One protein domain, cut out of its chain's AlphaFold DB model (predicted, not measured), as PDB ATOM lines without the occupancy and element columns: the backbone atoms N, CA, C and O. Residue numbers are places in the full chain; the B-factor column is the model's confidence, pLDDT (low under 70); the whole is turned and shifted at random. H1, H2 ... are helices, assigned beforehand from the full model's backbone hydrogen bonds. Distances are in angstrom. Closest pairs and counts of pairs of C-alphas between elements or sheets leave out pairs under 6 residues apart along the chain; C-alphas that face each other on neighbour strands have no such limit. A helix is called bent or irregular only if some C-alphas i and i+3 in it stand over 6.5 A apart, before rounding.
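AT A GLANCE: This is residues 17 to 122 and 136 to 238 of the 490 residues of the protein "Flagellar biosynthesis protein FlhB" of Roseibacterium elongatum DSM 19469 (UniProt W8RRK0). Long helices stand in a loose, elongated row, H4b, H2a, H8 and H6, each running opposite ways to the next, with the start of H6 splayed away from H8. At one end of the long axis the bent helices H2 and H4 are joined round a turn with H3, where residues 66 to 71 stick out; at the other end lie the short helices H1 and H9. The printed part has 209 residues with nine named helices, H1 to H9 in chain order, and no named strand; the class is all helix. It is only just extended, close to loose, with a radius of gyration of the C-alphas of 25.4 A and spans of 82 by 51 by 34 A.

IN THESE COORDINATES: H1, residues 17 to 24, begins at C-alpha 17 (151.026, 153.942, 177.835). H2, residues 32 to 67, was assigned as one helix by its hydrogen bonds but is bent, with C-alphas 49 and 52 7.2 A apart; its arms are H2a, residues 32 to 49, 25.9 A, and H2b, residues 52 to 67, 21.9 A. H3 is residues 69 to 76. H4, residues 81 to 115, likewise assigned as one helix by its hydrogen bonds, is bent, with C-alphas 88 and 91 6.6 A apart; its arms are H4a, residues 81 to 88, and H4b, residues 91 to 115, 34.6 A, with a kink of 35 degrees near residue 100. H5 is residues 136 to 141, H6 residues 143 to 169, 38.8 A, and H7 residues 171 to 179. H8, residues 182 to 222, is the longest, 57.6 A from C-alpha 182 (187.571, 109.041, 202.226). H9, residues 227 to 238, ends at C-alpha 238 (144.080, 164.944, 174.944).

HOW THE PARTS SIT: H2a touches H4b at a steep tilt of 40 degrees, closest at the C-alphas of Gly 42 and Pro 103, 3.9 A. H2a touches H8 at a shallow tilt of 27 degrees, closest at the C-alphas of Leu 34 and Gly 208, 4.2 A. H6 touches H8 with residues 159 to 166 alone, closest at the C-alphas of Val 159 and Val 200, 7.2 A. H2b touches H4b with residues 54 to 58 alone, closest at the C-alphas of Leu 54 and Ala 95, 5.9 A. H3 and H4a touch only at the corner, closest at the C-alphas of Val 75 and Gly 81, 5.8 A. H5 is close to but not clearly touching H6, and H7 likewise to H8; H1 and H9 are near each other. Every O i to N i+4 pair is within hydrogen-bond range in the helices and arms but H4b, 20 of 21, and H7, 3 of 5.

THE WHOLE: The C-alphas farthest apart, of Asp 70 and Lys 235, are 83.4 A apart. Residues 123 to 135 are not printed; C-alphas 122 and 136 are 20.7 A apart across this cut. Of the links that are printed whole, none is long. The mean pLDDT of the printed part is 88.0; residues 116 to 119 are under 70.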
ATOM      1  N   ARG A  17     152.390 154.346 177.473       88.06
ATOM      2  CA  ARG A  17     151.026 153.942 177.835       88.06
ATOM      3  C   ARG A  17     150.642 152.600 177.205       88.06
ATOM      4  O   ARG A  17     150.077 151.761 177.899       88.06
ATOM      5  N   LYS A  18     151.016 152.337 175.945       88.50
ATOM      6  CA  LYS A  18     150.798 151.023 175.314       88.50
ATOM      7  C   LYS A  18     151.539 149.904 176.055       88.50
ATOM      8  O   LYS A  18     150.975 148.830 176.249       88.50
ATOM      9  N   LEU A  19     152.761 150.161 176.530       88.81
ATOM     10  CA  LEU A  19     153.510 149.204 177.358       88.81
ATOM     11  C   LEU A  19     152.875 149.002 178.740       88.81
ATOM     12  O   LEU A  19     152.843 147.878 179.241       88.81
ATOM     13  N   GLU A  20     152.352 150.055 179.363       87.06
ATOM     14  CA  GLU A  20     151.610 149.951 180.624       87.06
ATOM     15  C   GLU A  20     150.316 149.151 180.465       87.06
ATOM     16  O   GLU A  20     150.002 148.313 181.309       87.06
ATOM     17  N   ASP A  21     149.581 149.354 179.375       87.12
ATOM     18  CA  ASP A  21     148.352 148.613 179.107       87.12
ATOM     19  C   ASP A  21     148.641 147.148 178.740       87.12
ATOM     20  O   ASP A  21     147.919 146.255 179.188       87.12
ATOM     21  N   ALA A  22     149.735 146.868 178.020       87.31
ATOM     22  CA  ALA A  22     150.234 145.505 177.824       87.31
ATOM     23  C   ALA A  22     150.569 144.838 179.171       87.31
ATOM     24  O   ALA A  22     150.129 143.716 179.441       87.31
ATOM     25  N   ARG A  23     151.241 145.563 180.077       85.12
ATOM     26  CA  ARG A  23     151.499 145.090 181.444       85.12
ATOM     27  C   ARG A  23     150.199 144.815 182.201       85.12
ATOM     28  O   ARG A  23     150.065 143.720 182.736       85.12
ATOM     29  N   LYS A  24     149.212 145.720 182.201       83.88
ATOM     30  CA  LYS A  24     147.904 145.508 182.867       83.88
ATOM     31  C   LYS A  24     147.167 144.269 182.357       83.88
ATOM     32  O   LYS A  24     146.504 143.595 183.137       83.88
ATOM     33  N   LYS A  25     147.319 143.934 181.071       82.12
ATOM     34  CA  LYS A  25     146.803 142.691 180.463       82.12
ATOM     35  C   LYS A  25     147.616 141.443 180.845       82.12
ATOM     36  O   LYS A  25     147.294 140.330 180.430       82.12
ATOM     37  N   GLY A  26     148.685 141.608 181.622       80.38
ATOM     38  CA  GLY A  26     149.615 140.570 182.049       80.38
ATOM     39  C   GLY A  26     150.629 140.168 180.978       80.38
ATOM     40  O   GLY A  26     151.218 139.090 181.086       80.38
ATOM     41  N   GLU A  27     150.802 140.952 179.914       82.75
ATOM     42  CA  GLU A  27     151.777 140.695 178.853       82.75
ATOM     43  C   GLU A  27     153.119 141.330 179.215       82.75
ATOM     44  O   GLU A  27     153.317 142.537 179.124       82.75
ATOM     45  N   ILE A  28     154.048 140.488 179.659       82.69
ATOM     46  CA  ILE A  28     155.399 140.870 180.075       82.69
ATOM     47  C   ILE A  28     156.367 139.923 179.350       82.69
ATOM     48  O   ILE A  28     156.036 138.736 179.220       82.69
ATOM     49  N   PRO A  29     157.530 140.396 178.861       82.62
ATOM     50  CA  PRO A  29     158.556 139.512 178.311       82.62
ATOM     51  C   PRO A  29     158.946 138.455 179.354       82.62
ATOM     52  O   PRO A  29     159.143 138.776 180.529       82.62
ATOM     53  N   ARG A  30     159.008 137.181 178.951       81.44
ATOM     54  CA  ARG A  30     159.223 136.051 179.863       81.44
ATOM     55  C   ARG A  30     160.193 135.053 179.250       81.44
ATOM     56  O   ARG A  30     159.746 134.141 178.558       81.44
ATOM     57  N   SER A  31     161.458 135.141 179.658       86.44
ATOM     58  CA  SER A  31     162.465 134.187 179.193       86.44
ATOM     59  C   SER A  31     162.463 132.970 180.093       86.44
ATOM     60  O   SER A  31     162.620 133.068 181.313       86.44
ATOM     61  N   ALA A  32     162.229 131.805 179.490       84.75
ATOM     62  CA  ALA A  32     162.356 130.531 180.184       84.75
ATOM     63  C   ALA A  32     163.819 130.271 180.573       84.75
ATOM     64  O   ALA A  32     164.077 129.814 181.683       84.75
ATOM     65  N   ASP A  33     164.759 130.646 179.705       89.50
ATOM     66  CA  ASP A  33     166.188 130.387 179.886       89.50
ATOM     67  C   ASP A  33     166.792 131.214 181.016       89.50
ATOM     68  O   ASP A  33     167.597 130.704 181.795       89.50
ATOM     69  N   LEU A  34     166.343 132.461 181.171       90.62
ATOM     70  CA  LEU A  34     166.736 133.289 182.304       90.62
ATOM     71  C   LEU A  34     166.275 132.684 183.639       90.62
ATOM     72  O   LEU A  34     167.042 132.676 184.598       90.62
ATOM     73  N   ASN A  35     165.061 132.122 183.704       92.19
ATOM     74  CA  ASN A  35     164.584 131.453 184.924       92.19
ATOM     75  C   ASN A  35     165.434 130.217 185.249       92.19
ATOM     76  O   ASN A  35     165.742 129.980 186.417       92.19
ATOM     77  N   THR A  36     165.845 129.459 184.229       92.06
ATOM     78  CA  THR A  36     166.740 128.305 184.393       92.06
ATOM     79  C   THR A  36     168.101 128.741 184.936       92.06
ATOM     80  O   THR A  36     168.574 128.169 185.915       92.06
ATOM     81  N   ALA A  37     168.692 129.803 184.382       94.00
ATOM     82  CA  ALA A  37     169.970 130.341 184.850       94.00
ATOM     83  C   ALA A  37     169.910 130.835 186.305       94.00
ATOM     84  O   ALA A  37     170.799 130.549 187.104       94.00
ATOM     85  N   VAL A  38     168.830 131.531 186.671       94.94
ATOM     86  CA  VAL A  38     168.578 131.984 188.048       94.94
ATOM     87  C   VAL A  38     168.423 130.796 188.994       94.94
ATOM     88  O   VAL A  38     168.957 130.816 190.098       94.94
ATOM     89  N   THR A  39     167.741 129.738 188.552       95.19
ATOM     90  CA  THR A  39     167.586 128.504 189.334       95.19
ATOM     91  C   THR A  39     168.934 127.831 189.581       95.19
ATOM     92  O   THR A  39     169.231 127.474 190.718       95.19
ATOM     93  N   TYR A  40     169.786 127.715 188.557       95.19
ATOM     94  CA  TYR A  40     171.147 127.195 188.723       95.19
ATOM     95  C   TYR A  40     172.005 128.080 189.628       95.19
ATOM     96  O   TYR A  40     172.694 127.557 190.498       95.19
ATOM     97  N   GLY A  41     171.888 129.407 189.520       95.88
ATOM     98  CA  GLY A  41     172.524 130.339 190.453       95.88
ATOM     99  C   GLY A  41     172.037 130.161 191.895       95.88
ATOM    100  O   GLY A  41     172.830 130.234 192.830       95.88
ATOM    101  N   GLY A  42     170.753 129.855 192.081       95.25
ATOM    102  CA  GLY A  42     170.176 129.505 193.375       95.25
ATOM    103  C   GLY A  42     170.738 128.200 193.942       95.25
ATOM    104  O   GLY A  42     171.101 128.157 195.115       95.25
ATOM    105  N   PHE A  43     170.882 127.160 193.112       95.19
ATOM    106  CA  PHE A  43     171.555 125.917 193.509       95.19
ATOM    107  C   PHE A  43     173.033 126.134 193.814       95.19
ATOM    108  O   PHE A  43     173.549 125.534 194.752       95.19
ATOM    109  N   LEU A  44     173.710 127.007 193.068       95.44
ATOM    110  CA  LEU A  44     175.099 127.362 193.323       95.44
ATOM    111  C   LEU A  44     175.248 128.073 194.669       95.44
ATOM    112  O   LEU A  44     176.137 127.730 195.440       95.44
ATOM    113  N   LEU A  45     174.365 129.026 194.971       94.31
ATOM    114  CA  LEU A  45     174.341 129.721 196.256       94.31
ATOM    115  C   LEU A  45     174.059 128.747 197.405       94.31
ATOM    116  O   LEU A  45     174.779 128.744 198.403       94.31
ATOM    117  N   ALA A  46     173.043 127.894 197.242       92.88
ATOM    118  CA  ALA A  46     172.700 126.867 198.216       92.88
ATOM    119  C   ALA A  46     173.872 125.902 198.430       92.88
ATOM    120  O   ALA A  46     174.271 125.667 199.562       92.88
ATOM    121  N   GLY A  47     174.489 125.402 197.360       91.25
ATOM    122  CA  GLY A  47     175.654 124.528 197.440       91.25
ATOM    123  C   GLY A  47     176.854 125.208 198.101       91.25
ATOM    124  O   GLY A  47     177.469 124.637 198.991       91.25
ATOM    125  N   ALA A  48     177.171 126.449 197.734       91.19
ATOM    126  CA  ALA A  48     178.328 127.153 198.277       91.19
ATOM    127  C   ALA A  48     178.184 127.485 199.772       91.19
ATOM    128  O   ALA A  48     179.173 127.438 200.501       91.19
ATOM    129  N   MET A  49     176.974 127.822 200.232       91.12
ATOM    130  CA  MET A  49     176.740 128.246 201.618       91.12
ATOM    131  C   MET A  49     176.276 127.107 202.531       91.12
ATOM    132  O   MET A  49     176.697 127.040 203.683       91.12
ATOM    133  N   LEU A  50     175.407 126.219 202.039       89.75
ATOM    134  CA  LEU A  50     174.750 125.188 202.847       89.75
ATOM    135  C   LEU A  50     175.407 123.813 202.729       89.75
ATOM    136  O   LEU A  50     175.234 123.015 203.645       89.75
ATOM    137  N   ALA A  51     176.150 123.502 201.657       86.19
ATOM    138  CA  ALA A  51     176.684 122.145 201.484       86.19
ATOM    139  C   ALA A  51     177.596 121.679 202.632       86.19
ATOM    140  O   ALA A  51     177.424 120.534 203.049       86.19
ATOM    141  N   PRO A  52     178.510 122.500 203.200       87.12
ATOM    142  CA  PRO A  52     179.333 122.057 204.326       87.12
ATOM    143  C   PRO A  52     178.487 121.656 205.538       87.12
ATOM    144  O   PRO A  52     178.681 120.583 206.106       87.12
ATOM    145  N   TRP A  53     177.499 122.485 205.883       88.19
ATOM    146  CA  TRP A  53     176.573 122.226 206.983       88.19
ATOM    147  C   TRP A  53     175.681 121.005 206.714       88.19
ATOM    148  O   TRP A  53     175.498 120.173 207.600       88.19
ATOM    149  N   LEU A  54     175.181 120.847 205.484       87.94
ATOM    150  CA  LEU A  54     174.376 119.698 205.060       87.94
ATOM    151  C   LEU A  54     175.169 118.389 205.172       87.94
ATOM    152  O   LEU A  54     174.680 117.423 205.749       87.94
ATOM    153  N   VAL A  55     176.400 118.360 204.653       87.62
ATOM    154  CA  VAL A  55     177.267 117.173 204.695       87.62
ATOM    155  C   VAL A  55     177.625 116.805 206.133       87.62
ATOM    156  O   VAL A  55     177.584 115.627 206.475       87.62
ATOM    157  N   GLN A  56     177.927 117.789 206.986       88.06
ATOM    158  CA  GLN A  56     178.199 117.548 208.406       88.06
ATOM    159  C   GLN A  56     176.963 117.013 209.131       88.06
ATOM    160  O   GLN A  56     177.044 115.967 209.761       88.06
ATOM    161  N   THR A  57     175.805 117.654 208.964       88.06
ATOM    162  CA  THR A  57     174.554 117.253 209.630       88.06
ATOM    163  C   THR A  57     174.131 115.839 209.230       88.06
ATOM    164  O   THR A  57     173.807 115.019 210.087       88.06
ATOM    165  N   LEU A  58     174.171 115.522 207.930       87.19
ATOM    166  CA  LEU A  58     173.860 114.179 207.438       87.19
ATOM    167  C   LEU A  58     174.912 113.158 207.878       87.19
ATOM    168  O   LEU A  58     174.557 112.043 208.249       87.19
ATOM    169  N   GLY A  59     176.192 113.532 207.867       88.00
ATOM    170  CA  GLY A  59     177.284 112.670 208.311       88.00
ATOM    171  C   GLY A  59     177.208 112.340 209.802       88.00
ATOM    172  O   GLY A  59     177.386 111.186 210.181       88.00
ATOM    173  N   ASP A  60     176.910 113.323 210.648       87.31
ATOM    174  CA  ASP A  60     176.727 113.156 212.093       87.31
ATOM    175  C   ASP A  60     175.532 112.260 212.392       87.31
ATOM    176  O   ASP A  60     175.643 111.316 213.175       87.31
ATOM    177  N   LEU A  61     174.416 112.500 211.703       86.12
ATOM    178  CA  LEU A  61     173.220 111.686 211.833       86.12
ATOM    179  C   LEU A  61     173.465 110.240 211.408       86.12
ATOM    180  O   LEU A  61     173.069 109.316 212.113       86.12
ATOM    181  N   MET A  62     174.130 110.035 210.271       85.50
ATOM    182  CA  MET A  62     174.438 108.702 209.766       85.50
ATOM    183  C   MET A  62     175.399 107.969 210.706       85.50
ATOM    184  O   MET A  62     175.175 106.802 211.019       85.50
ATOM    185  N   ARG A  63     176.423 108.661 211.230       87.50
ATOM    186  CA  ARG A  63     177.337 108.115 212.246       87.50
ATOM    187  C   ARG A  63     176.606 107.722 213.526       87.50
ATOM    188  O   ARG A  63     176.840 106.629 214.030       87.50
ATOM    189  N   ALA A  64     175.719 108.576 214.031       84.50
ATOM    190  CA  ALA A  64     174.921 108.286 215.221       84.50
ATOM    191  C   ALA A  64     173.951 107.117 214.988       84.50
ATOM    192  O   ALA A  64     173.823 106.243 215.841       84.50
ATOM    193  N   SER A  65     173.323 107.069 213.811       83.44
ATOM    194  CA  SER A  65     172.348 106.035 213.451       83.44
ATOM    195  C   SER A  65     173.004 104.665 213.284       83.44
ATOM    196  O   SER A  65     172.468 103.673 213.763       83.44
ATOM    197  N   LEU A  66     174.182 104.604 212.654       85.88
ATOM    198  CA  LEU A  66     174.946 103.363 212.484       85.88
ATOM    199  C   LEU A  66     175.646 102.928 213.777       85.88
ATOM    200  O   LEU A  66     175.672 101.744 214.090       85.88
ATOM    201  N   GLY A  67     176.212 103.871 214.534       87.56
ATOM    202  CA  GLY A  67     176.970 103.574 215.752       87.56
ATOM    203  C   GLY A  67     176.108 103.248 216.973       87.56
ATOM    204  O   GLY A  67     176.619 102.700 217.946       87.56
ATOM    205  N   GLN A  68     174.818 103.600 216.954       85.19
ATOM    206  CA  GLN A  68     173.887 103.393 218.071       85.19
ATOM    207  C   GLN A  68     172.528 102.849 217.606       85.19
ATOM    208  O   GLN A  68     171.505 103.157 218.218       85.19
ATOM    209  N   ALA A  69     172.511 102.045 216.539       81.75
ATOM    210  CA  ALA A  69     171.285 101.552 215.909       81.75
ATOM    211  C   ALA A  69     170.322 100.887 216.908       81.75
ATOM    212  O   ALA A  69     169.153 101.267 216.978       81.75
ATOM    213  N   ASP A  70     170.823  99.976 217.749       82.38
ATOM    214  CA  ASP A  70     170.005  99.243 218.726       82.38
ATOM    215  C   ASP A  70     169.385 100.170 219.779       82.38
ATOM    216  O   ASP A  70     168.211 100.055 220.139       82.38
ATOM    217  N   ARG A  71     170.162 101.155 220.243       81.44
ATOM    218  CA  ARG A  71     169.712 102.141 221.232       81.44
ATOM    219  C   ARG A  71     168.699 103.114 220.631       81.44
ATOM    220  O   ARG A  71     167.721 103.460 221.286       81.44
ATOM    221  N   MET A  72     168.920 103.542 219.390       78.56
ATOM    222  CA  MET A  72     167.997 104.398 218.641       78.56
ATOM    223  C   MET A  72     166.667 103.686 218.386       78.56
ATOM    224  O   MET A  72     165.615 104.275 218.624       78.56
ATOM    225  N   ALA A  73     166.698 102.410 217.991       81.56
ATOM    226  CA  ALA A  73     165.497 101.600 217.802       81.56
ATOM    227  C   ALA A  73     164.697 101.473 219.106       81.56
ATOM    228  O   ALA A  73     163.499 101.756 219.123       81.56
ATOM    229  N   ALA A  74     165.359 101.147 220.218       81.69
ATOM    230  CA  ALA A  74     164.702 101.027 221.519       81.69
ATOM    231  C   ALA A  74     164.009 102.330 221.968       81.69
ATOM    232  O   ALA A  74     162.913 102.288 222.520       81.69
ATOM    233  N   VAL A  75     164.620 103.492 221.710       82.25
ATOM    234  CA  VAL A  75     164.068 104.801 222.102       82.25
ATOM    235  C   VAL A  75     162.967 105.282 221.149       82.25
ATOM    236  O   VAL A  75     162.002 105.899 221.596       82.25
ATOM    237  N   ILE A  76     163.080 105.008 219.846       81.81
ATOM    238  CA  ILE A  76     162.083 105.417 218.842       81.81
ATOM    239  C   ILE A  76     160.806 104.568 218.936       81.81
ATOM    240  O   ILE A  76     159.714 105.103 218.758       81.81
ATOM    241  N   LEU A  77     160.926 103.267 219.233       82.31
ATOM    242  CA  LEU A  77     159.777 102.364 219.380       82.31
ATOM    243  C   LEU A  77     159.097 102.459 220.760       82.31
ATOM    244  O   LEU A  77     158.015 101.902 220.946       82.31
ATOM    245  N   ALA A  78     159.695 103.163 221.724       85.69
ATOM    246  CA  ALA A  78     159.091 103.393 223.031       85.69
ATOM    247  C   ALA A  78     157.889 104.368 222.958       85.69
ATOM    248  O   ALA A  78     157.818 105.211 222.055       85.69
ATOM    249  N   PRO A  79     156.949 104.326 223.924       73.69
ATOM    250  CA  PRO A  79     155.861 105.301 224.014       73.69
ATOM    251  C   PRO A  79     156.412 106.735 224.126       73.69
ATOM    252  O   PRO A  79     157.138 107.051 225.064       73.69
ATOM    253  N   GLY A  80     156.087 107.603 223.159       74.38
ATOM    254  CA  GLY A  80     156.632 108.970 223.049       74.38
ATOM    255  C   GLY A  80     157.836 109.123 222.103       74.38
ATOM    256  O   GLY A  80     158.248 110.252 221.817       74.38
ATOM    257  N   GLY A  81     158.344 108.020 221.540       77.31
ATOM    258  CA  GLY A  81     159.484 107.989 220.617       77.31
ATOM    259  C   GLY A  81     159.274 108.725 219.287       77.31
ATOM    260  O   GLY A  81     160.242 108.996 218.578       77.31
ATOM    261  N   THR A  82     158.044 109.147 218.970       77.06
ATOM    262  CA  THR A  82     157.728 110.011 217.817       77.06
ATOM    263  C   THR A  82     158.391 111.385 217.909       77.06
ATOM    264  O   THR A  82     158.817 111.928 216.893       77.06
ATOM    265  N   THR A  83     158.532 111.938 219.117       78.81
ATOM    266  CA  THR A  83     159.227 113.218 219.343       78.81
ATOM    267  C   THR A  83     160.733 113.080 219.123       78.81
ATOM    268  O   THR A  83     161.344 113.921 218.464       78.81
ATOM    269  N   THR A  84     161.319 111.972 219.575       77.88
ATOM    270  CA  THR A  84     162.729 111.639 219.351       77.88
ATOM    271  C   THR A  84     163.006 111.349 217.877       77.88
ATOM    272  O   THR A  84     163.978 111.853 217.324       77.88
ATOM    273  N   ALA A  85     162.117 110.617 217.199       79.06
ATOM    274  CA  ALA A  85     162.197 110.398 215.757       79.06
ATOM    275  C   ALA A  85     162.107 111.718 214.974       79.06
ATOM    276  O   ALA A  85     162.882 111.939 214.045       79.06
ATOM    277  N   ALA A  86     161.221 112.633 215.379       80.19
ATOM    278  CA  ALA A  86     161.122 113.964 214.785       80.19
ATOM    279  C   ALA A  86     162.374 114.821 215.043       80.19
ATOM    280  O   ALA A  86     162.776 115.571 214.159       80.19
ATOM    281  N   ALA A  87     163.030 114.692 216.198       80.12
ATOM    282  CA  ALA A  87     164.287 115.388 216.491       80.12
ATOM    283  C   ALA A  87     165.472 114.861 215.658       80.12
ATOM    284  O   ALA A  87     166.373 115.622 215.318       80.12
ATOM    285  N   VAL A  88     165.452 113.576 215.295       80.25
ATOM    286  CA  VAL A  88     166.460 112.917 214.448       80.25
ATOM    287  C   VAL A  88     166.230 113.242 212.964       80.25
ATOM    288  O   VAL A  88     167.165 113.586 212.244       80.25
ATOM    289  N   ILE A  89     164.979 113.189 212.500       83.00
ATOM    290  CA  ILE A  89     164.613 113.408 211.089       83.00
ATOM    291  C   ILE A  89     164.459 114.903 210.759       83.00
ATOM    292  O   ILE A  89     164.720 115.326 209.633       83.00
ATOM    293  N   GLY A  90     164.067 115.731 211.727       85.56
ATOM    294  CA  GLY A  90     163.818 117.164 211.561       85.56
ATOM    295  C   GLY A  90     164.985 117.930 210.925       85.56
ATOM    296  O   GLY A  90     164.754 118.636 209.942       85.56
ATOM    297  N   PRO A  91     166.237 117.762 211.393       83.50
ATOM    298  CA  PRO A  91     167.410 118.360 210.759       83.50
ATOM    299  C   PRO A  91     167.600 117.930 209.299       83.50
ATOM    300  O   PRO A  91     167.976 118.758 208.478       83.50
ATOM    301  N   VAL A  92     167.280 116.680 208.941       83.50
ATOM    302  CA  VAL A  92     167.338 116.193 207.547       83.50
ATOM    303  C   VAL A  92     166.294 116.887 206.687       83.50
ATOM    304  O   VAL A  92     166.617 117.373 205.604       83.50
ATOM    305  N   ILE A  93     165.052 116.970 207.172       87.81
ATOM    306  CA  ILE A  93     163.965 117.663 206.469       87.81
ATOM    307  C   ILE A  93     164.320 119.136 206.288       87.81
ATOM    308  O   ILE A  93     164.145 119.671 205.196       87.81
ATOM    309  N   LEU A  94     164.851 119.786 207.325       86.81
ATOM    310  CA  LEU A  94     165.284 121.176 207.249       86.81
ATOM    311  C   LEU A  94     166.422 121.342 206.241       86.81
ATOM    312  O   LEU A  94     166.400 122.279 205.450       86.81
ATOM    313  N   ALA A  95     167.396 120.434 206.235       82.50
ATOM    314  CA  ALA A  95     168.570 120.553 205.387       82.50
ATOM    315  C   ALA A  95     168.268 120.254 203.905       82.50
ATOM    316  O   ALA A  95     168.689 121.006 203.024       82.50
ATOM    317  N   LEU A  96     167.453 119.234 203.618       85.06
ATOM    318  CA  LEU A  96     166.921 118.980 202.272       85.06
ATOM    319  C   LEU A  96     165.945 120.082 201.837       85.06
ATOM    320  O   LEU A  96     165.972 120.531 200.692       85.06
ATOM    321  N   GLY A  97     165.119 120.566 202.766       89.25
ATOM    322  CA  GLY A  97     164.216 121.690 202.554       89.25
ATOM    323  C   GLY A  97     164.976 122.965 202.200       89.25
ATOM    324  O   GLY A  97     164.589 123.662 201.266       89.25
ATOM    325  N   ALA A  98     166.102 123.245 202.858       86.44
ATOM    326  CA  ALA A  98     166.964 124.387 202.558       86.44
ATOM    327  C   ALA A  98     167.530 124.316 201.127       86.44
ATOM    328  O   ALA A  98     167.540 125.322 200.416       86.44
ATOM    329  N   LEU A  99     167.911 123.120 200.664       86.50
ATOM    330  CA  LEU A  99     168.426 122.907 199.307       86.50
ATOM    331  C   LEU A  99     167.388 123.212 198.213       86.50
ATOM    332  O   LEU A  99     167.765 123.613 197.115       86.50
ATOM    333  N   ILE A 100     166.093 123.061 198.506       90.06
ATOM    334  CA  ILE A 100     164.992 123.357 197.571       90.06
ATOM    335  C   ILE A 100     164.491 124.797 197.733       90.06
ATOM    336  O   ILE A 100     164.234 125.498 196.750       90.06
ATOM    337  N   THR A 101     164.350 125.257 198.974       91.88
ATOM    338  CA  THR A 101     163.779 126.570 199.298       91.88
ATOM    339  C   THR A 101     164.695 127.717 198.902       91.88
ATOM    340  O   THR A 101     164.182 128.744 198.471       91.88
ATOM    341  N   VAL A 102     166.024 127.565 198.965       92.69
ATOM    342  CA  VAL A 102     166.950 128.624 198.530       92.69
ATOM    343  C   VAL A 102     166.846 128.892 197.021       92.69
ATOM    344  O   VAL A 102     166.560 130.035 196.662       92.69
ATOM    345  N   PRO A 103     166.981 127.901 196.113       92.94
ATOM    346  CA  PRO A 103     166.771 128.132 194.684       92.94
ATOM    347  C   PRO A 103     165.367 128.645 194.357       92.94
ATOM    348  O   PRO A 103     165.226 129.571 193.557       92.94
ATOM    349  N   ALA A 104     164.334 128.097 195.007       93.38
ATOM    350  CA  ALA A 104     162.960 128.561 194.832       93.38
ATOM    351  C   ALA A 104     162.787 130.020 195.285       93.38
ATOM    352  O   ALA A 104     162.158 130.811 194.586       93.38
ATOM    353  N   GLY A 105     163.383 130.398 196.415       94.19
ATOM    354  CA  GLY A 105     163.369 131.754 196.954       94.19
ATOM    355  C   GLY A 105     164.099 132.742 196.049       94.19
ATOM    356  O   GLY A 105     163.549 133.790 195.724       94.19
ATOM    357  N   VAL A 106     165.293 132.389 195.563       93.31
ATOM    358  CA  VAL A 106     166.055 133.206 194.600       93.31
ATOM    359  C   VAL A 106     165.259 133.411 193.310       93.31
ATOM    360  O   VAL A 106     165.162 134.538 192.809       93.31
ATOM    361  N   LEU A 107     164.632 132.351 192.794       92.94
ATOM    362  CA  LEU A 107     163.757 132.444 191.630       92.94
ATOM    363  C   LEU A 107     162.554 133.349 191.912       92.94
ATOM    364  O   LEU A 107     162.283 134.247 191.120       92.94
ATOM    365  N   LEU A 108     161.860 133.168 193.039       91.94
ATOM    366  CA  LEU A 108     160.713 133.993 193.427       91.94
ATOM    367  C   LEU A 108     161.091 135.469 193.533       91.94
ATOM    368  O   LEU A 108     160.439 136.301 192.907       91.94
ATOM    369  N   VAL A 109     162.166 135.800 194.251       91.75
ATOM    370  CA  VAL A 109     162.670 137.178 194.376       91.75
ATOM    371  C   VAL A 109     162.970 137.769 193.002       91.75
ATOM    372  O   VAL A 109     162.581 138.901 192.717       91.75
ATOM    373  N   THR A 110     163.590 136.993 192.114       89.12
ATOM    374  CA  THR A 110     163.880 137.439 190.747       89.12
ATOM    375  C   THR A 110     162.603 137.662 189.937       89.12
ATOM    376  O   THR A 110     162.482 138.668 189.241       89.12
ATOM    377  N   LEU A 111     161.614 136.774 190.056       87.75
ATOM    378  CA  LEU A 111     160.320 136.915 189.390       87.75
ATOM    379  C   LEU A 111     159.552 138.144 189.886       87.75
ATOM    380  O   LEU A 111     159.013 138.883 189.062       87.75
ATOM    381  N   PHE A 112     159.533 138.392 191.197       87.19
ATOM    382  CA  PHE A 112     158.922 139.588 191.779       87.19
ATOM    383  C   PHE A 112     159.663 140.861 191.360       87.19
ATOM    384  O   PHE A 112     159.017 141.842 190.994       87.19
ATOM    385  N   GLY A 113     160.999 140.834 191.330       84.44
ATOM    386  CA  GLY A 113     161.823 141.960 190.891       84.44
ATOM    387  C   GLY A 113     161.657 142.296 189.405       84.44
ATOM    388  O   GLY A 113     161.618 143.467 189.041       84.44
ATOM    389  N   GLN A 114     161.515 141.287 188.540       78.38
ATOM    390  CA  GLN A 114     161.339 141.490 187.098       78.38
ATOM    391  C   GLN A 114     159.914 141.889 186.715       78.38
ATOM    392  O   GLN A 114     159.722 142.703 185.812       78.38
ATOM    393  N   ARG A 115     158.908 141.271 187.345       74.62
ATOM    394  CA  ARG A 115     157.507 141.426 186.931       74.62
ATOM    395  C   ARG A 115     156.780 142.517 187.697       74.62
ATOM    396  O   ARG A 115     155.813 143.043 187.165       74.62
ATOM    397  N   GLY A 116     157.217 142.861 188.909       67.06
ATOM    398  CA  GLY A 116     156.378 143.582 189.862       67.06
ATOM    399  C   GLY A 116     155.148 142.756 190.267       67.06
ATOM    400  O   GLY A 116     154.802 141.750 189.641       67.06
ATOM    401  N   LEU A 117     154.456 143.167 191.328       66.94
ATOM    402  CA  LEU A 117     153.151 142.598 191.675       66.94
ATOM    403  C   LEU A 117     152.098 143.115 190.686       66.94
ATOM    404  O   LEU A 117     151.434 144.118 190.930       66.94
ATOM    405  N   LEU A 118     151.972 142.444 189.541       69.00
ATOM    406  CA  LEU A 118     150.931 142.724 188.556       69.00
ATOM    407  C   LEU A 118     149.768 141.749 188.710       69.00
ATOM    408  O   LEU A 118     149.827 140.593 188.288       69.00
ATOM    409  N   PHE A 119     148.688 142.249 189.304       69.56
ATOM    410  CA  PHE A 119     147.425 141.534 189.397       69.56
ATOM    411  C   PHE A 119     146.605 141.795 188.126       69.56
ATOM    412  O   PHE A 119     146.065 142.882 187.937       69.56
ATOM    413  N   SER A 120     146.554 140.811 187.224       73.81
ATOM    414  CA  SER A 120     145.792 140.884 185.967       73.81
ATOM    415  C   SER A 120     144.569 139.956 186.042       73.81
ATOM    416  O   SER A 120     144.662 138.808 185.590       73.81
ATOM    417  N   PRO A 121     143.412 140.421 186.557       72.31
ATOM    418  CA  PRO A 121     142.204 139.596 186.689       72.31
ATOM    419  C   PRO A 121     141.730 139.022 185.344       72.31
ATOM    420  O   PRO A 121     141.292 137.878 185.282       72.31
ATOM    421  N   ALA A 122     141.975 139.728 184.235       70.44
ATOM    422  CA  ALA A 122     141.656 139.272 182.877       70.44
ATOM    423  C   ALA A 122     142.349 137.954 182.454       70.44
ATOM    424  O   ALA A 122     141.950 137.322 181.473       70.44
ATOM    425  N   ASN A 136     146.744 123.344 171.127       81.56
ATOM    426  CA  ASN A 136     147.969 122.946 171.821       81.56
ATOM    427  C   ASN A 136     148.850 122.036 170.953       81.56
ATOM    428  O   ASN A 136     150.068 122.215 170.923       81.56
ATOM    429  N   ALA A 137     148.252 121.084 170.230       84.38
ATOM    430  CA  ALA A 137     148.976 120.223 169.304       84.38
ATOM    431  C   ALA A 137     149.594 121.036 168.156       84.38
ATOM    432  O   ALA A 137     150.785 120.898 167.891       84.38
ATOM    433  N   GLN A 138     148.841 121.956 167.547       82.94
ATOM    434  CA  GLN A 138     149.362 122.846 166.505       82.94
ATOM    435  C   GLN A 138     150.483 123.757 167.028       82.94
ATOM    436  O   GLN A 138     151.444 124.032 166.316       82.94
ATOM    437  N   GLN A 139     150.405 124.198 168.284       80.31
ATOM    438  CA  GLN A 139     151.436 125.042 168.886       80.31
ATOM    439  C   GLN A 139     152.714 124.261 169.237       80.31
ATOM    440  O   GLN A 139     153.811 124.798 169.085       80.31
ATOM    441  N   LYS A 140     152.591 122.993 169.663       83.25
ATOM    442  CA  LYS A 140     153.730 122.107 169.971       83.25
ATOM    443  C   LYS A 140     154.398 121.511 168.730       83.25
ATOM    444  O   LYS A 140     155.620 121.429 168.701       83.25
ATOM    445  N   TYR A 141     153.619 121.108 167.727       87.06
ATOM    446  CA  TYR A 141     154.114 120.455 166.508       87.06
ATOM    447  C   TYR A 141     154.193 121.391 165.291       87.06
ATOM    448  O   TYR A 141     154.652 120.986 164.229       87.06
ATOM    449  N   GLY A 142     153.770 122.651 165.420       88.69
ATOM    450  CA  GLY A 142     153.952 123.668 164.383       88.69
ATOM    451  C   GLY A 142     155.386 124.205 164.316       88.69
ATOM    452  O   GLY A 142     156.236 123.886 165.147       88.69
ATOM    453  N   ALA A 143     155.644 125.102 163.357       85.94
ATOM    454  CA  ALA A 143     156.971 125.688 163.124       85.94
ATOM    455  C   ALA A 143     157.584 126.335 164.382       85.94
ATOM    456  O   ALA A 143     158.780 126.212 164.640       85.94
ATOM    457  N   GLN A 144     156.755 126.987 165.204       80.81
ATOM    458  CA  GLN A 144     157.207 127.611 166.446       80.81
ATOM    459  C   GLN A 144     157.611 126.579 167.510       80.81
ATOM    460  O   GLN A 144     158.592 126.791 168.221       80.81
ATOM    461  N   GLY A 145     156.884 125.465 167.611       86.06
ATOM    462  CA  GLY A 145     157.206 124.381 168.536       86.06
ATOM    463  C   GLY A 145     158.486 123.647 168.138       86.06
ATOM    464  O   GLY A 145     159.366 123.461 168.978       86.06
ATOM    465  N   LEU A 146     158.652 123.347 166.845       89.38
ATOM    466  CA  LEU A 146     159.869 122.719 166.325       89.38
ATOM    467  C   LEU A 146     161.105 123.616 166.513       89.38
ATOM    468  O   LEU A 146     162.167 123.128 166.897       89.38
ATOM    469  N   PHE A 147     160.962 124.934 166.339       86.88
ATOM    470  CA  PHE A 147     162.028 125.898 166.628       86.88
ATOM    471  C   PHE A 147     162.432 125.897 168.114       86.88
ATOM    472  O   PHE A 147     163.621 125.877 168.438       86.88
ATOM    473  N   GLN A 148     161.461 125.867 169.033       85.62
ATOM    474  CA  GLN A 148     161.740 125.787 170.475       85.62
ATOM    475  C   GLN A 148     162.388 124.454 170.871       85.62
ATOM    476  O   GLN A 148     163.282 124.426 171.725       85.62
ATOM    477  N   PHE A 149     161.975 123.354 170.235       89.94
ATOM    478  CA  PHE A 149     162.606 122.050 170.404       89.94
ATOM    479  C   PHE A 149     164.064 122.080 169.939       89.94
ATOM    480  O   PHE A 149     164.947 121.747 170.724       89.94
ATOM    481  N   ALA A 150     164.333 122.563 168.722       91.19
ATOM    482  CA  ALA A 150     165.688 122.678 168.186       91.19
ATOM    483  C   ALA A 150     166.585 123.525 169.100       91.19
ATOM    484  O   ALA A 150     167.689 123.112 169.452       91.19
ATOM    485  N   LYS A 151     166.081 124.666 169.584       87.12
ATOM    486  CA  LYS A 151     166.790 125.510 170.556       87.12
ATOM    487  C   LYS A 151     167.121 124.751 171.847       87.12
ATOM    488  O   LYS A 151     168.215 124.899 172.387       87.12
ATOM    489  N   SER A 152     166.191 123.947 172.354       89.94
ATOM    490  CA  SER A 152     166.390 123.153 173.575       89.94
ATOM    491  C   SER A 152     167.367 121.994 173.357       89.94
ATOM    492  O   SER A 152     168.214 121.747 174.211       89.94
ATOM    493  N   ALA A 153     167.316 121.343 172.194       93.94
ATOM    494  CA  ALA A 153     168.253 120.297 171.798       93.94
ATOM    495  C   ALA A 153     169.687 120.834 171.660       93.94
ATOM    496  O   ALA A 153     170.628 120.213 172.155       93.94
ATOM    497  N   VAL A 154     169.862 122.024 171.070       93.12
ATOM    498  CA  VAL A 154     171.167 122.703 171.008       93.12
ATOM    499  C   VAL A 154     171.687 122.984 172.415       93.12
ATOM    500  O   VAL A 154     172.817 122.622 172.718       93.12
ATOM    501  N   LYS A 155     170.869 123.551 173.312       90.00
ATOM    502  CA  LYS A 155     171.292 123.799 174.704       90.00
ATOM    503  C   LYS A 155     171.730 122.525 175.412       90.00
ATOM    504  O   LYS A 155     172.782 122.529 176.041       90.00
ATOM    505  N   LEU A 156     170.946 121.452 175.293       93.56
ATOM    506  CA  LEU A 156     171.290 120.162 175.880       93.56
ATOM    507  C   LEU A 156     172.627 119.657 175.330       93.56
ATOM    508  O   LEU A 156     173.490 119.267 176.104       93.56
ATOM    509  N   SER A 157     172.828 119.748 174.015       96.06
ATOM    510  CA  SER A 157     174.079 119.347 173.363       96.06
ATOM    511  C   SER A 157     175.277 120.142 173.888       96.06
ATOM    512  O   SER A 157     176.319 119.560 174.177       96.06
ATOM    513  N   VAL A 158     175.126 121.459 174.077       94.62
ATOM    514  CA  VAL A 158     176.192 122.308 174.632       94.62
ATOM    515  C   VAL A 158     176.482 121.946 176.093       94.62
ATOM    516  O   VAL A 158     177.649 121.862 176.464       94.62
ATOM    517  N   VAL A 159     175.461 121.680 176.919       93.56
ATOM    518  CA  VAL A 159     175.665 121.252 178.319       93.56
ATOM    519  C   VAL A 159     176.351 119.885 178.378       93.56
ATOM    520  O   VAL A 159     177.283 119.709 179.158       93.56
ATOM    521  N   SER A 160     175.943 118.935 177.534       96.06
ATOM    522  CA  SER A 160     176.571 117.614 177.442       96.06
ATOM    523  C   SER A 160     178.034 117.704 177.008       96.06
ATOM    524  O   SER A 160     178.889 117.051 177.601       96.06
ATOM    525  N   LEU A 161     178.343 118.548 176.018       96.81
ATOM    526  CA  LEU A 161     179.719 118.796 175.589       96.81
ATOM    527  C   LEU A 161     180.545 119.446 176.705       96.81
ATOM    528  O   LEU A 161     181.669 119.021 176.959       96.81
ATOM    529  N   LEU A 162     179.983 120.440 177.400       96.31
ATOM    530  CA  LEU A 162     180.633 121.081 178.543       96.31
ATOM    531  C   LEU A 162     180.954 120.059 179.639       96.31
ATOM    532  O   LEU A 162     182.065 120.068 180.160       96.31
ATOM    533  N   LEU A 163     180.013 119.167 179.964       96.12
ATOM    534  CA  LEU A 163     180.228 118.092 180.933       96.12
ATOM    535  C   LEU A 163     181.337 117.137 180.481       96.12
ATOM    536  O   LEU A 163     182.223 116.831 181.271       96.12
ATOM    537  N   ALA A 164     181.321 116.703 179.219       96.94
ATOM    538  CA  ALA A 164     182.340 115.805 178.678       96.94
ATOM    539  C   ALA A 164     183.745 116.428 178.747       96.94
ATOM    540  O   ALA A 164     184.675 115.803 179.254       96.94
ATOM    541  N   LEU A 165     183.889 117.685 178.311       96.94
ATOM    542  CA  LEU A 165     185.154 118.420 178.384       96.94
ATOM    543  C   LEU A 165     185.598 118.652 179.831       96.94
ATOM    544  O   LEU A 165     186.782 118.530 180.136       96.94
ATOM    545  N   TYR A 166     184.659 118.961 180.727       96.44
ATOM    546  CA  TYR A 166     184.947 119.169 182.141       96.44
ATOM    547  C   TYR A 166     185.460 117.891 182.814       96.44
ATOM    548  O   TYR A 166     186.486 117.926 183.493       96.44
ATOM    549  N   LEU A 167     184.788 116.758 182.592       95.75
ATOM    550  CA  LEU A 167     185.218 115.464 183.118       95.75
ATOM    551  C   LEU A 167     186.567 115.043 182.539       95.75
ATOM    552  O   LEU A 167     187.410 114.552 183.281       95.75
ATOM    553  N   TRP A 168     186.807 115.293 181.250       96.25
ATOM    554  CA  TRP A 168     188.099 114.999 180.634       96.25
ATOM    555  C   TRP A 168     189.221 115.863 181.229       96.25
ATOM    556  O   TRP A 168     190.254 115.340 181.641       96.25
ATOM    557  N   ALA A 169     189.000 117.171 181.382       95.62
ATOM    558  CA  ALA A 169     189.970 118.083 181.993       95.62
ATOM    559  C   ALA A 169     190.249 117.775 183.476       95.62
ATOM    560  O   ALA A 169     191.292 118.155 184.008       95.62
ATOM    561  N   ARG A 170     189.317 117.102 184.159       94.94
ATOM    562  CA  ARG A 170     189.436 116.674 185.560       94.94
ATOM    563  C   ARG A 170     189.674 115.170 185.713       94.94
ATOM    564  O   ARG A 170     189.593 114.673 186.832       94.94
ATOM    565  N   ALA A 171     190.007 114.459 184.636       94.12
ATOM    566  CA  ALA A 171     190.179 113.010 184.669       94.12
ATOM    567  C   ALA A 171     191.312 112.583 185.614       94.12
ATOM    568  O   ALA A 171     191.130 111.651 186.387       94.12
ATOM    569  N   GLU A 172     192.446 113.288 185.612       93.75
ATOM    570  CA  GLU A 172     193.601 112.939 186.453       93.75
ATOM    571  C   GLU A 172     193.286 113.025 187.966       93.75
ATOM    572  O   GLU A 172     193.442 112.002 188.637       93.75
ATOM    573  N   PRO A 173     192.700 114.120 188.501       91.06
ATOM    574  CA  PRO A 173     192.261 114.167 189.899       91.06
ATOM    575  C   PRO A 173     191.213 113.104 190.254       91.06
ATOM    576  O   PRO A 173     191.182 112.600 191.374       91.06
ATOM    577  N   ILE A 174     190.325 112.767 189.311       92.94
ATOM    578  CA  ILE A 174     189.298 111.738 189.520       92.94
ATOM    579  C   ILE A 174     189.947 110.351 189.612       92.94
ATOM    580  O   ILE A 174     189.591 109.578 190.497       92.94
ATOM    581  N   MET A 175     190.917 110.033 188.754       92.94
ATOM    582  CA  MET A 175     191.616 108.742 188.785       92.94
ATOM    583  C   MET A 175     192.513 108.598 190.020       92.94
ATOM    584  O   MET A 175     192.530 107.541 190.647       92.94
ATOM    585  N   THR A 176     193.216 109.659 190.426       92.19
ATOM    586  CA  THR A 176     194.081 109.631 191.620       92.19
ATOM    587  C   THR A 176     193.298 109.529 192.929       92.19
ATOM    588  O   THR A 176     193.844 109.072 193.934       92.19
ATOM    589  N   SER A 177     192.000 109.861 192.920       92.69
ATOM    590  CA  SER A 177     191.126 109.753 194.095       92.69
ATOM    591  C   SER A 177     190.991 108.331 194.655       92.69
ATOM    592  O   SER A 177     190.687 108.180 195.836       92.69
ATOM    593  N   ILE A 178     191.292 107.298 193.857       93.12
ATOM    594  CA  ILE A 178     191.296 105.889 194.286       93.12
ATOM    595  C   ILE A 178     192.277 105.657 195.447       93.12
ATOM    596  O   ILE A 178     192.030 104.816 196.308       93.12
ATOM    597  N   TYR A 179     193.372 106.420 195.494       92.94
ATOM    598  CA  TYR A 179     194.403 106.313 196.530       92.94
ATOM    599  C   TYR A 179     194.216 107.314 197.681       92.94
ATOM    600  O   TYR A 179     195.025 107.344 198.608       92.94
ATOM    601  N   ALA A 180     193.183 108.158 197.628       92.25
ATOM    602  CA  ALA A 180     192.954 109.211 198.609       92.25
ATOM    603  C   ALA A 180     192.116 108.720 199.799       92.25
ATOM    604  O   ALA A 180     191.284 107.819 199.689       92.25
ATOM    605  N   ALA A 181     192.292 109.358 200.959       93.62
ATOM    606  CA  ALA A 181     191.467 109.064 202.129       93.62
ATOM    607  C   ALA A 181     189.992 109.464 201.884       93.62
ATOM    608  O   ALA A 181     189.743 110.471 201.211       93.62
ATOM    609  N   PRO A 182     188.994 108.788 202.494       86.56
ATOM    610  CA  PRO A 182     187.571 109.041 202.226       86.56
ATOM    611  C   PRO A 182     187.138 110.507 202.393       86.56
ATOM    612  O   PRO A 182     186.364 111.034 201.595       86.56
ATOM    613  N   GLY A 183     187.682 111.204 203.398       87.25
ATOM    614  CA  GLY A 183     187.404 112.629 203.609       87.25
ATOM    615  C   GLY A 183     187.936 113.528 202.487       87.25
ATOM    616  O   GLY A 183     187.283 114.500 202.111       87.25
ATOM    617  N   GLN A 184     189.092 113.185 201.907       90.31
ATOM    618  CA  GLN A 184     189.667 113.914 200.773       90.31
ATOM    619  C   GLN A 184     188.852 113.682 199.498       90.31
ATOM    620  O   GLN A 184     188.606 114.636 198.760       90.31
ATOM    621  N   VAL A 185     188.368 112.454 199.276       92.25
ATOM    622  CA  VAL A 185     187.475 112.126 198.152       92.25
ATOM    623  C   VAL A 185     186.182 112.939 198.232       92.25
ATOM    624  O   VAL A 185     185.755 113.512 197.232       92.25
ATOM    625  N   MET A 186     185.590 113.074 199.425       89.62
ATOM    626  CA  MET A 186     184.377 113.878 199.616       89.62
ATOM    627  C   MET A 186     184.608 115.367 199.313       89.62
ATOM    628  O   MET A 186     183.785 116.006 198.654       89.62
ATOM    629  N   LEU A 187     185.744 115.923 199.750       90.50
ATOM    630  CA  LEU A 187     186.105 117.313 199.461       90.50
ATOM    631  C   LEU A 187     186.350 117.535 197.961       90.50
ATOM    632  O   LEU A 187     185.888 118.532 197.402       90.50
ATOM    633  N   LEU A 188     187.048 116.601 197.308       92.94
ATOM    634  CA  LEU A 188     187.273 116.628 195.866       92.94
ATOM    635  C   LEU A 188     185.944 116.582 195.108       92.94
ATOM    636  O   LEU A 188     185.728 117.409 194.226       92.94
ATOM    637  N   LEU A 189     185.035 115.678 195.482       92.06
ATOM    638  CA  LEU A 189     183.718 115.559 194.861       92.06
ATOM    639  C   LEU A 189     182.906 116.848 195.018       92.06
ATOM    640  O   LEU A 189     182.381 117.365 194.034       92.06
ATOM    641  N   GLY A 190     182.858 117.411 196.229       91.88
ATOM    642  CA  GLY A 190     182.183 118.684 196.486       91.88
ATOM    643  C   GLY A 190     182.746 119.822 195.631       91.88
ATOM    644  O   GLY A 190     181.985 120.585 195.033       91.88
ATOM    645  N   ARG A 191     184.076 119.896 195.501       92.75
ATOM    646  CA  ARG A 191     184.741 120.879 194.637       92.75
ATOM    647  C   ARG A 191     184.420 120.655 193.162       92.75
ATOM    648  O   ARG A 191     184.097 121.617 192.480       92.75
ATOM    649  N   LEU A 192     184.457 119.412 192.678       94.81
ATOM    650  CA  LEU A 192     184.138 119.083 191.288       94.81
ATOM    651  C   LEU A 192     182.693 119.448 190.934       94.81
ATOM    652  O   LEU A 192     182.461 119.999 189.859       94.81
ATOM    653  N   VAL A 193     181.744 119.176 191.834       94.31
ATOM    654  CA  VAL A 193     180.327 119.522 191.660       94.31
ATOM    655  C   VAL A 193     180.132 121.038 191.659       94.31
ATOM    656  O   VAL A 193     179.458 121.550 190.768       94.31
ATOM    657  N   LEU A 194     180.731 121.768 192.607       94.50
ATOM    658  CA  LEU A 194     180.612 123.230 192.663       94.50
ATOM    659  C   LEU A 194     181.281 123.912 191.465       94.50
ATOM    660  O   LEU A 194     180.661 124.778 190.856       94.50
ATOM    661  N   ASP A 195     182.491 123.504 191.081       95.31
ATOM    662  CA  ASP A 195     183.195 124.037 189.907       95.31
ATOM    663  C   ASP A 195     182.382 123.795 188.619       95.31
ATOM    664  O   ASP A 195     182.230 124.702 187.794       95.31
ATOM    665  N   PHE A 196     181.791 122.603 188.462       95.94
ATOM    666  CA  PHE A 196     180.912 122.307 187.330       95.94
ATOM    667  C   PHE A 196     179.630 123.147 187.367       95.94
ATOM    668  O   PHE A 196     179.219 123.706 186.351       95.94
ATOM    669  N   LEU A 197     179.019 123.296 188.544       95.81
ATOM    670  CA  LEU A 197     177.821 124.107 188.724       95.81
ATOM    671  C   LEU A 197     178.092 125.591 188.437       95.81
ATOM    672  O   LEU A 197     177.242 126.248 187.840       95.81
ATOM    673  N   ILE A 198     179.278 126.112 188.773       96.62
ATOM    674  CA  ILE A 198     179.735 127.455 188.378       96.62
ATOM    675  C   ILE A 198     179.816 127.558 186.854       96.62
ATOM    676  O   ILE A 198     179.286 128.512 186.283       96.62
ATOM    677  N   ALA A 199     180.435 126.579 186.185       96.00
ATOM    678  CA  ALA A 199     180.570 126.575 184.729       96.00
ATOM    679  C   ALA A 199     179.202 126.541 184.021       96.00
ATOM    680  O   ALA A 199     178.940 127.366 183.142       96.00
ATOM    681  N   VAL A 200     178.298 125.652 184.447       95.50
ATOM    682  CA  VAL A 200     176.933 125.544 183.903       95.50
ATOM    683  C   VAL A 200     176.116 126.798 184.210       95.50
ATOM    684  O   VAL A 200     175.421 127.307 183.330       95.50
ATOM    685  N   THR A 201     176.221 127.349 185.421       96.25
ATOM    686  CA  THR A 201     175.544 128.603 185.784       96.25
ATOM    687  C   THR A 201     176.036 129.747 184.903       96.25
ATOM    688  O   THR A 201     175.216 130.446 184.317       96.25
ATOM    689  N   GLY A 202     177.350 129.900 184.719       96.06
ATOM    690  CA  GLY A 202     177.925 130.924 183.847       96.06
ATOM    691  C   GLY A 202     177.463 130.787 182.396       96.06
ATOM    692  O   GLY A 202     176.976 131.749 181.805       96.06
ATOM    693  N   MET A 203     177.526 129.576 181.840       95.25
ATOM    694  CA  MET A 203     177.038 129.287 180.489       95.25
ATOM    695  C   MET A 203     175.537 129.579 180.345       95.25
ATOM    696  O   MET A 203     175.118 130.257 179.405       95.25
ATOM    697  N   SER A 204     174.716 129.090 181.278       93.44
ATOM    698  CA  SER A 204     173.267 129.309 181.262       93.44
ATOM    699  C   SER A 204     172.904 130.783 181.437       93.44
ATOM    700  O   SER A 204     171.958 131.240 180.804       93.44
ATOM    701  N   ALA A 205     173.672 131.553 182.212       94.75
ATOM    702  CA  ALA A 205     173.485 132.990 182.365       94.75
ATOM    703  C   ALA A 205     173.773 133.741 181.058       94.75
ATOM    704  O   ALA A 205     173.031 134.655 180.709       94.75
ATOM    705  N   VAL A 206     174.793 133.326 180.296       94.56
ATOM    706  CA  VAL A 206     175.068 133.888 178.962       94.56
ATOM    707  C   VAL A 206     173.926 133.568 177.997       94.56
ATOM    708  O   VAL A 206     173.381 134.475 177.371       94.56
ATOM    709  N   ILE A 207     173.509 132.300 177.913       92.25
ATOM    710  CA  ILE A 207     172.413 131.872 177.027       92.25
ATOM    711  C   ILE A 207     171.097 132.557 177.414       92.25
ATOM    712  O   ILE A 207     170.403 133.092 176.552       92.25
ATOM    713  N   GLY A 208     170.768 132.577 178.706       92.00
ATOM    714  CA  GLY A 208     169.567 133.213 179.242       92.00
ATOM    715  C   GLY A 208     169.579 134.731 179.090       92.00
ATOM    716  O   GLY A 208     168.534 135.318 178.835       92.00
ATOM    717  N   GLY A 209     170.747 135.373 179.176       91.88
ATOM    718  CA  GLY A 209     170.903 136.802 178.907       91.88
ATOM    719  C   GLY A 209     170.653 137.156 177.439       91.88
ATOM    720  O   GLY A 209     169.928 138.111 177.155       91.88
ATOM    721  N   ILE A 210     171.194 136.363 176.507       91.50
ATOM    722  CA  ILE A 210     170.938 136.518 175.065       91.50
ATOM    723  C   ILE A 210     169.454 136.290 174.764       91.50
ATOM    724  O   ILE A 210     168.839 137.087 174.055       91.50
ATOM    725  N   ASP A 211     168.867 135.235 175.329       90.00
ATOM    726  CA  ASP A 211     167.454 134.920 175.136       90.00
ATOM    727  C   ASP A 211     166.533 136.009 175.691       90.00
ATOM    728  O   ASP A 211     165.592 136.438 175.030       90.00
ATOM    729  N   TRP A 212     166.842 136.526 176.878       91.06
ATOM    730  CA  TRP A 212     166.105 137.638 177.464       91.06
ATOM    731  C   TRP A 212     166.168 138.894 176.592       91.06
ATOM    732  O   TRP A 212     165.144 139.545 176.393       91.06
ATOM    733  N   LEU A 213     167.337 139.222 176.029       91.19
ATOM    734  CA  LEU A 213     167.471 140.363 175.124       91.19
ATOM    735  C   LEU A 213     166.649 140.158 173.845       91.19
ATOM    736  O   LEU A 213     165.964 141.081 173.401       91.19
ATOM    737  N   TRP A 214     166.684 138.949 173.281       89.88
ATOM    738  CA  TRP A 214     165.892 138.582 172.109       89.88
ATOM    739  C   TRP A 214     164.392 138.703 172.380       89.88
ATOM    740  O   TRP A 214     163.656 139.312 171.604       89.88
ATOM    741  N   GLU A 215     163.919 138.166 173.499       88.94
ATOM    742  CA  GLU A 215     162.514 138.253 173.873       88.94
ATOM    743  C   GLU A 215     162.075 139.670 174.223       88.94
ATOM    744  O   GLU A 215     160.948 140.055 173.907       88.94
ATOM    745  N   TRP A 216     162.949 140.462 174.843       89.31
ATOM    746  CA  TRP A 216     162.691 141.873 175.083       89.31
ATOM    747  C   TRP A 216     162.512 142.620 173.759       89.31
ATOM    748  O   TRP A 216     161.508 143.311 173.582       89.31
ATOM    749  N   GLN A 217     163.405 142.412 172.787       89.25
ATOM    750  CA  GLN A 217     163.256 142.977 171.444       89.25
ATOM    751  C   GLN A 217     161.980 142.481 170.763       89.25
ATOM    752  O   GLN A 217     161.235 143.275 170.193       89.25
ATOM    753  N   GLN A 218     161.677 141.186 170.853       88.50
ATOM    754  CA  GLN A 218     160.467 140.630 170.261       88.50
ATOM    755  C   GLN A 218     159.200 141.211 170.907       88.50
ATOM    756  O   GLN A 218     158.220 141.462 170.208       88.50
ATOM    757  N   HIS A 219     159.210 141.456 172.217       89.44
ATOM    758  CA  HIS A 219     158.116 142.111 172.929       89.44
ATOM    759  C   HIS A 219     157.935 143.565 172.474       89.44
ATOM    760  O   HIS A 219     156.808 143.984 172.212       89.44
ATOM    761  N   GLN A 220     159.030 144.308 172.290       88.19
ATOM    762  CA  GLN A 220     158.977 145.666 171.743       88.19
ATOM    763  C   GLN A 220     158.450 145.675 170.305       88.19
ATOM    764  O   GLN A 220     157.576 146.476 169.981       88.19
ATOM    765  N   THR A 221     158.907 144.742 169.462       87.38
ATOM    766  CA  THR A 221     158.441 144.615 168.076       87.38
ATOM    767  C   THR A 221     156.957 144.260 168.007       87.38
ATOM    768  O   THR A 221     156.232 144.854 167.215       87.38
ATOM    769  N   LYS A 222     156.476 143.349 168.864       86.75
ATOM    770  CA  LYS A 222     155.049 142.989 168.954       86.75
ATOM    771  C   LYS A 222     154.170 144.165 169.383       86.75
ATOM    772  O   LYS A 222     153.032 144.261 168.938       86.75
ATOM    773  N   ASN A 223     154.697 145.064 170.213       88.94
ATOM    774  CA  ASN A 223     153.973 146.236 170.699       88.94
ATOM    775  C   ASN A 223     154.119 147.482 169.813       88.94
ATOM    776  O   ASN A 223     153.537 148.516 170.146       88.94
ATOM    777  N   ARG A 224     154.824 147.406 168.675       89.62
ATOM    778  CA  ARG A 224     154.935 148.527 167.726       89.62
ATOM    779  C   ARG A 224     153.576 149.069 167.308       89.62
ATOM    780  O   ARG A 224     152.556 148.380 167.380       89.62
ATOM    781  N   MET A 225     153.568 150.329 166.902       87.62
ATOM    782  CA  MET A 225     152.353 151.065 166.574       87.62
ATOM    783  C   MET A 225     152.320 151.468 165.106       87.62
ATOM    784  O   MET A 225     153.346 151.809 164.508       87.62
ATOM    785  N   SER A 226     151.119 151.456 164.533       90.94
ATOM    786  CA  SER A 226     150.860 152.119 163.259       90.94
ATOM    787  C   SER A 226     150.704 153.628 163.477       90.94
ATOM    788  O   SER A 226     150.491 154.110 164.595       90.94
ATOM    789  N   ARG A 227     150.802 154.406 162.396       87.81
ATOM    790  CA  ARG A 227     150.593 155.861 162.461       87.81
ATOM    791  C   ARG A 227     149.178 156.214 162.938       87.81
ATOM    792  O   ARG A 227     149.004 157.216 163.626       87.81
ATOM    793  N   GLN A 228     148.193 155.388 162.588       86.75
ATOM    794  CA  GLN A 228     146.805 155.572 162.997       86.75
ATOM    795  C   GLN A 228     146.620 155.302 164.493       86.75
ATOM    796  O   GLN A 228     146.078 156.155 165.189       86.75
ATOM    797  N   GLU A 229     147.193 154.206 165.013       86.81
ATOM    798  CA  GLU A 229     147.189 153.907 166.453       86.81
ATOM    799  C   GLU A 229     147.805 155.055 167.277       86.81
ATOM    800  O   GLU A 229     147.264 155.433 168.313       86.81
ATOM    801  N   LEU A 230     148.906 155.658 166.804       88.31
ATOM    802  CA  LEU A 230     149.537 156.805 167.477       88.31
ATOM    803  C   LEU A 230     148.639 158.044 167.510       88.31
ATOM    804  O   LEU A 230     148.573 158.737 168.526       88.31
ATOM    805  N   MET A 231     147.971 158.347 166.395       86.31
ATOM    806  CA  MET A 231     147.050 159.481 166.326       86.31
ATOM    807  C   MET A 231     145.849 159.275 167.245       86.31
ATOM    808  O   MET A 231     145.428 160.215 167.916       86.31
ATOM    809  N   ASP A 232     145.314 158.061 167.301       87.31
ATOM    810  CA  ASP A 232     144.154 157.751 168.131       87.31
ATOM    811  C   ASP A 232     144.510 157.725 169.623       87.31
ATOM    812  O   ASP A 232     143.731 158.205 170.453       87.31
ATOM    813  N   GLU A 233     145.721 157.291 169.982       86.69
ATOM    814  CA  GLU A 233     146.225 157.419 171.349       86.69
ATOM    815  C   GLU A 233     146.400 158.890 171.757       86.69
ATOM    816  O   GLU A 233     145.986 159.272 172.854       86.69
ATOM    817  N   ALA A 234     146.940 159.735 170.869       85.44
ATOM    818  CA  ALA A 234     147.073 161.172 171.116       85.44
ATOM    819  C   ALA A 234     145.704 161.847 171.308       85.44
ATOM    820  O   ALA A 234     145.524 162.609 172.258       85.44
ATOM    821  N   LYS A 235     144.709 161.508 170.477       85.50
ATOM    822  CA  LYS A 235     143.322 161.982 170.647       85.50
ATOM    823  C   LYS A 235     142.734 161.535 171.987       85.50
ATOM    824  O   LYS A 235     142.163 162.344 172.709       85.50
ATOM    825  N   THR A 236     142.914 160.265 172.349       83.06
ATOM    826  CA  THR A 236     142.398 159.703 173.610       83.06
ATOM    827  C   THR A 236     143.081 160.318 174.835       83.06
ATOM    828  O   THR A 236     142.466 160.455 175.890       83.06
ATOM    829  N   ALA A 237     144.364 160.675 174.729       81.62
ATOM    830  CA  ALA A 237     145.112 161.327 175.800       81.62
ATOM    831  C   ALA A 237     144.723 162.804 175.982       81.62
ATOM    832  O   ALA A 237     144.631 163.269 177.118       81.62
ATOM    833  N   GLU A 238     144.491 163.536 174.889       79.62
ATOM    834  CA  GLU A 238     144.080 164.944 174.944       79.62
ATOM    835  C   GLU A 238     142.598 165.128 175.314       79.62
ATOM    836  O   GLU A 238     142.246 166.157 175.898       79.62
TER     837      GLU A 238